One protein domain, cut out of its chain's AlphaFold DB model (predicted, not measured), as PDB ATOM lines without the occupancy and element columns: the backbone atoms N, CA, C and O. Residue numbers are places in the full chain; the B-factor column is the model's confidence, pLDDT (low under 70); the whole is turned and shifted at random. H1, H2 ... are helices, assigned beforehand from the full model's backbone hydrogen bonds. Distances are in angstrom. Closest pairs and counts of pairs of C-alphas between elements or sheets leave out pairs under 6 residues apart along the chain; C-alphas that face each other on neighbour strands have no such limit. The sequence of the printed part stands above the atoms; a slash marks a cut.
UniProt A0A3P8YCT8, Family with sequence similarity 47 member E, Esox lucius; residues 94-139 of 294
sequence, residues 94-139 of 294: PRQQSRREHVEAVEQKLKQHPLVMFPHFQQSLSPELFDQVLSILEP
ATOM      1  N   PRO A  94     148.722 133.775 112.215       80.81
ATOM      2  CA  PRO A  94     147.675 134.699 111.765       80.81
ATOM      3  C   PRO A  94     146.260 134.132 111.946       80.81
ATOM      4  O   PRO A  94     145.331 134.839 112.323       80.81
ATOM      5  N   ARG A  95     146.107 132.813 111.788       82.88
ATOM      6  CA  ARG A  95     144.848 132.105 112.031       82.88
ATOM      7  C   ARG A  95     144.454 132.055 113.508       82.88
ATOM      8  O   ARG A  95     143.270 132.136 113.809       82.88
ATOM      9  N   GLN A  96     145.405 131.888 114.430       86.38
ATOM     10  CA  GLN A  96     145.117 131.954 115.869       86.38
ATOM     11  C   GLN A  96     144.756 133.373 116.299       86.38
ATOM     12  O   GLN A  96     143.858 133.521 117.123       86.38
ATOM     13  N   GLN A  97     145.423 134.383 115.743       89.88
ATOM     14  CA  GLN A  97     145.127 135.780 116.036       89.88
ATOM     15  C   GLN A  97     143.722 136.156 115.552       89.88
ATOM     16  O   GLN A  97     142.909 136.589 116.361       89.88
ATOM     17  N   SER A  98     143.375 135.818 114.307       91.25
ATOM     18  CA  SER A  98     142.010 135.982 113.788       91.25
ATOM     19  C   SER A  98     140.964 135.242 114.635       91.25
ATOM     20  O   SER A  98     139.882 135.764 114.895       91.25
ATOM     21  N   ARG A  99     141.290 134.043 115.144       94.94
ATOM     22  CA  ARG A  99     140.398 133.308 116.056       94.94
ATOM     23  C   ARG A  99     140.185 134.042 117.380       94.94
ATOM     24  O   ARG A  99     139.070 134.032 117.885       94.94
ATOM     25  N   ARG A 100     141.237 134.634 117.949       93.94
ATOM     26  CA  ARG A 100     141.152 135.409 119.196       93.94
ATOM     27  C   ARG A 100     140.363 136.691 118.993       93.94
ATOM     28  O   ARG A 100     139.477 136.951 119.785       93.94
ATOM     29  N   GLU A 101     140.623 137.414 117.911       95.81
ATOM     30  CA  GLU A 101     139.893 138.636 117.557       95.81
ATOM     31  C   GLU A 101     138.409 138.361 117.330       95.81
ATOM     32  O   GLU A 101     137.565 139.132 117.768       95.81
ATOM     33  N   HIS A 102     138.070 137.234 116.701       96.38
ATOM     34  CA  HIS A 102     136.676 136.828 116.556       96.38
ATOM     35  C   HIS A 102     136.018 136.544 117.911       96.38
ATOM     36  O   HIS A 102     134.928 137.047 118.173       96.38
ATOM     37  N   VAL A 103     136.677 135.762 118.773       96.94
ATOM     38  CA  VAL A 103     136.168 135.472 120.123       96.94
ATOM     39  C   VAL A 103     136.016 136.762 120.922       96.94
ATOM     40  O   VAL A 103     134.968 136.985 121.511       96.94
ATOM     41  N   GLU A 104     137.006 137.648 120.880       96.69
ATOM     42  CA  GLU A 104     136.958 138.942 121.551       96.69
ATOM     43  C   GLU A 104     135.829 139.819 121.000       96.69
ATOM     44  O   GLU A 104     135.067 140.384 121.776       96.69
ATOM     45  N   ALA A 105     135.645 139.886 119.681       96.06
ATOM     46  CA  ALA A 105     134.545 140.627 119.073       96.06
ATOM     47  C   ALA A 105     133.175 140.086 119.509       96.06
ATOM     48  O   ALA A 105     132.261 140.866 119.780       96.06
ATOM     49  N   VAL A 106     133.027 138.761 119.607       95.25
ATOM     50  CA  VAL A 106     131.805 138.119 120.116       95.25
ATOM     51  C   VAL A 106     131.612 138.426 121.600       95.25
ATOM     52  O   VAL A 106     130.526 138.837 121.998       95.25
ATOM     53  N   GLU A 107     132.655 138.302 122.419       94.50
ATOM     54  CA  GLU A 107     132.595 138.624 123.845       94.50
ATOM     55  C   GLU A 107     132.248 140.090 124.097       94.50
ATOM     56  O   GLU A 107     131.464 140.384 124.992       94.50
ATOM     57  N   GLN A 108     132.814 141.018 123.324       94.31
ATOM     58  CA  GLN A 108     132.510 142.443 123.431       94.31
ATOM     59  C   GLN A 108     131.046 142.713 123.093       94.31
ATOM     60  O   GLN A 108     130.368 143.417 123.839       94.31
ATOM     61  N   LYS A 109     130.530 142.101 122.021       87.88
ATOM     62  CA  LYS A 109     129.109 142.193 121.662       87.88
ATOM     63  C   LYS A 109     128.204 141.622 122.755       87.88
ATOM     64  O   LYS A 109     127.225 142.262 123.118       87.88
ATOM     65  N   LEU A 110     128.556 140.469 123.325       87.75
ATOM     66  CA  LEU A 110     127.801 139.851 124.420       87.75
ATOM     67  C   LEU A 110     127.838 140.698 125.698       87.75
ATOM     68  O   LEU A 110     126.817 140.856 126.354       87.75
ATOM     69  N   LYS A 111     128.987 141.289 126.039       87.06
ATOM     70  CA  LYS A 111     129.126 142.188 127.198       87.06
ATOM     71  C   LYS A 111     128.316 143.473 127.043       87.06
ATOM     72  O   LYS A 111     127.896 144.038 128.040       87.06
ATOM     73  N   GLN A 112     128.088 143.932 125.818       86.50
ATOM     74  CA  GLN A 112     127.234 145.090 125.546       86.50
ATOM     75  C   GLN A 112     125.739 144.754 125.623       86.50
ATOM     76  O   GLN A 112     124.913 145.664 125.597       86.50
ATOM     77  N   HIS A 113     125.377 143.472 125.731       84.38
ATOM     78  CA  HIS A 113     123.983 143.070 125.746       84.38
ATOM     79  C   HIS A 113     123.299 143.477 127.067       84.38
ATOM     80  O   HIS A 113     123.799 143.142 128.147       84.38
ATOM     81  N   PRO A 114     122.142 144.164 127.029       82.94
ATOM     82  CA  PRO A 114     121.485 144.692 128.227       82.94
ATOM     83  C   PRO A 114     121.140 143.607 129.256       82.94
ATOM     84  O   PRO A 114     121.283 143.832 130.456       82.94
ATOM     85  N   LEU A 115     120.780 142.398 128.817       82.56
ATOM     86  CA  LEU A 115     120.483 141.289 129.738       82.56
ATOM     87  C   LEU A 115     121.731 140.702 130.405       82.56
ATOM     88  O   LEU A 115     121.646 140.139 131.493       82.56
ATOM     89  N   VAL A 116     122.899 140.852 129.777       85.81
ATOM     90  CA  VAL A 116     124.182 140.433 130.358       85.81
ATOM     91  C   VAL A 116     124.649 141.453 131.396       85.81
ATOM     92  O   VAL A 116     125.176 141.071 132.440       85.81
ATOM     93  N   MET A 117     124.407 142.744 131.147       84.44
ATOM     94  CA  MET A 117     124.745 143.827 132.076       84.44
ATOM     95  C   MET A 117     123.857 143.846 133.318       84.44
ATOM     96  O   MET A 117     124.310 144.247 134.392       84.44
ATOM     97  N   PHE A 118     122.613 143.385 133.193       85.06
ATOM     98  CA  PHE A 118     121.661 143.399 134.293       85.06
ATOM     99  C   PHE A 118     120.952 142.043 134.469       85.06
ATOM    100  O   PHE A 118     119.755 141.922 134.193       85.06
ATOM    101  N   PRO A 119     121.641 141.026 135.028       82.75
ATOM    102  CA  PRO A 119     121.071 139.688 135.237       82.75
ATOM    103  C   PRO A 119     119.820 139.672 136.131       82.75
ATOM    104  O   PRO A 119     119.011 138.749 136.089       82.75
ATOM    105  N   HIS A 120     119.647 140.706 136.955       83.06
ATOM    106  CA  HIS A 120     118.531 140.832 137.888       83.06
ATOM    107  C   HIS A 120     117.198 141.196 137.217       83.06
ATOM    108  O   HIS A 120     116.163 141.052 137.863       83.06
ATOM    109  N   PHE A 121     117.187 141.613 135.941       80.75
ATOM    110  CA  PHE A 121     115.942 141.928 135.217       80.75
ATOM    111  C   PHE A 121     114.987 140.739 135.139       80.75
ATOM    112  O   PHE A 121     113.774 140.917 135.202       80.75
ATOM    113  N   GLN A 122     115.524 139.521 135.063       80.56
ATOM    114  CA  GLN A 122     114.712 138.307 135.050       80.56
ATOM    115  C   GLN A 122     114.007 138.058 136.397       80.56
ATOM    116  O   GLN A 122     112.989 137.378 136.447       80.56
ATOM    117  N   GLN A 123     114.548 138.588 137.497       81.81
ATOM    118  CA  GLN A 123     114.045 138.349 138.855       81.81
ATOM    119  C   GLN A 123     113.128 139.475 139.349       81.81
ATOM    120  O   GLN A 123     112.350 139.259 140.274       81.81
ATOM    121  N   SER A 124     113.231 140.674 138.768       83.50
ATOM    122  CA  SER A 124     112.454 141.849 139.174       83.50
ATOM    123  C   SER A 124     111.161 142.053 138.382       83.50
ATOM    124  O   SER A 124     110.308 142.823 138.822       83.50
ATOM    125  N   LEU A 125     111.002 141.393 137.232       84.75
ATOM    126  CA  LEU A 125     109.838 141.532 136.357       84.75
ATOM    127  C   LEU A 125     108.917 140.309 136.446       84.75
ATOM    128  O   LEU A 125     109.368 139.179 136.620       84.75
ATOM    129  N   SER A 126     107.609 140.540 136.290       88.50
ATOM    130  CA  SER A 126     106.648 139.459 136.037       88.50
ATOM    131  C   SER A 126     107.005 138.760 134.714       88.50
ATOM    132  O   SER A 126     107.387 139.466 133.777       88.50
ATOM    133  N   PRO A 127     106.845 137.429 134.588       83.94
ATOM    134  CA  PRO A 127     107.145 136.695 133.354       83.94
ATOM    135  C   PRO A 127     106.490 137.298 132.102       83.94
ATOM    136  O   PRO A 127     107.132 137.415 131.065       83.94
ATOM    137  N   GLU A 128     105.247 137.773 132.226       84.12
ATOM    138  CA  GLU A 128     104.494 138.407 131.131       84.12
ATOM    139  C   GLU A 128     105.126 139.730 130.669       84.12
ATOM    140  O   GLU A 128     105.163 140.034 129.478       84.12
ATOM    141  N   LEU A 129     105.660 140.516 131.609       88.31
ATOM    142  CA  LEU A 129     106.317 141.791 131.320       88.31
ATOM    143  C   LEU A 129     107.755 141.582 130.829       88.31
ATOM    144  O   LEU A 129     108.249 142.359 130.014       88.31
ATOM    145  N   PHE A 130     108.425 140.537 131.315       88.69
ATOM    146  CA  PHE A 130     109.765 140.176 130.873       88.69
ATOM    147  C   PHE A 130     109.773 139.822 129.386       88.69
ATOM    148  O   PHE A 130     110.599 140.365 128.662       88.69
ATOM    149  N   ASP A 131     108.820 139.014 128.914       86.69
ATOM    150  CA  ASP A 131     108.707 138.647 127.496       86.69
ATOM    151  C   ASP A 131     108.458 139.877 126.601       86.69
ATOM    152  O   ASP A 131     109.041 140.004 125.523       86.69
ATOM    153  N   GLN A 132     107.656 140.842 127.067       87.81
ATOM    154  CA  GLN A 132     107.436 142.105 126.359       87.81
ATOM    155  C   GLN A 132     108.709 142.958 126.278       87.81
ATOM    156  O   GLN A 132     109.044 143.472 125.212       87.81
ATOM    157  N   VAL A 133     109.437 143.111 127.385       87.94
ATOM    158  CA  VAL A 133     110.714 143.842 127.405       87.94
ATOM    159  C   VAL A 133     111.756 143.122 126.551       87.94
ATOM    160  O   VAL A 133     112.468 143.768 125.783       87.94
ATOM    161  N   LEU A 134     111.804 141.792 126.621       86.06
ATOM    162  CA  LEU A 134     112.672 140.958 125.802       86.06
ATOM    163  C   LEU A 134     112.370 141.158 124.316       86.06
ATOM    164  O   LEU A 134     113.303 141.290 123.536       86.06
ATOM    165  N   SER A 135     111.098 141.310 123.937       85.81
ATOM    166  CA  SER A 135     110.730 141.577 122.543       85.81
ATOM    167  C   SER A 135     111.201 142.913 121.982       85.81
ATOM    168  O   SER A 135     111.388 143.058 120.775       85.81
ATOM    169  N   ILE A 136     111.437 143.883 122.863       86.94
ATOM    170  CA  ILE A 136     111.975 145.190 122.494       86.94
ATOM    171  C   ILE A 136     113.507 145.131 122.445       86.94
ATOM    172  O   ILE A 136     114.121 145.779 121.598       86.94
ATOM    173  N   LEU A 137     114.126 144.373 123.355       84.31
ATOM    174  CA  LEU A 137     115.581 144.260 123.475       84.31
ATOM    175  C   LEU A 137     116.199 143.296 122.451       84.31
ATOM    176  O   LEU A 137     117.286 143.569 121.950       84.31
ATOM    177  N   GLU A 138     115.512 142.204 122.117       83.12
ATOM    178  CA  GLU A 138     115.948 141.178 121.165       83.12
ATOM    179  C   GLU A 138     114.807 140.819 120.188       83.12
ATOM    180  O   GLU A 138     114.161 139.773 120.320       83.12
ATOM    181  N   PRO A 139     114.559 141.660 119.165       80.31
ATOM    182  CA  PRO A 139     113.480 141.445 118.197       80.31
ATOM    183  C   PRO A 139     113.604 140.109 117.451       80.31
ATOM    184  O   PRO A 139     112.607 139.442 117.183       80.31
TER     185      PRO A 139
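Overview. This is residues 94 to 139 of the 294 residues of the protein "Family with sequence similarity 47 member E" of Esox lucius (UniProt A0A3P8YCT8). One long helix, H1, sticks out like a handle from a small open hook, in which the short H2 and H3 lead on and H4 folds back toward H2. The printed part has 46 residues with four named helices, H1 to H4 in order, and no named strand: all helix. It is extended, with a radius of gyration of the C-alphas of 15.1 A and spans of 48 by 20 by 11 A.

Arrangement. Start at H1, residues 94 to 111, which stands free. Next look at H2, residues 114 to 117, close but not clearly touching H1; their closest C-alphas, Lys 111 and Met 117, are 6.8 A apart. H4, residues 127 to 137, is close but not clearly touching H3, residues 121 to 124, with closest C-alphas Gln 122 and Phe 130 at 6.7 A. H1 is apart from H3 and H4. Every O i to N i+4 pair is within hydrogen-bond range in H1, 6 of 7 in H4; H2 and H3 are too short for one.

Along the chain. Find C-alpha 94 at (147.675, 134.699, 111.765); from there H1 runs 25.3 A. H4 runs 15.0 A to C-alpha 137 at (115.581, 144.260, 123.475).

Size, cuts and confidence. The farthest C-alphas, Pro 94 and Ser 126, are 47.9 A apart. The printed part has no cut, its three links are tight, and no printed residue is under 70 in pLDDT.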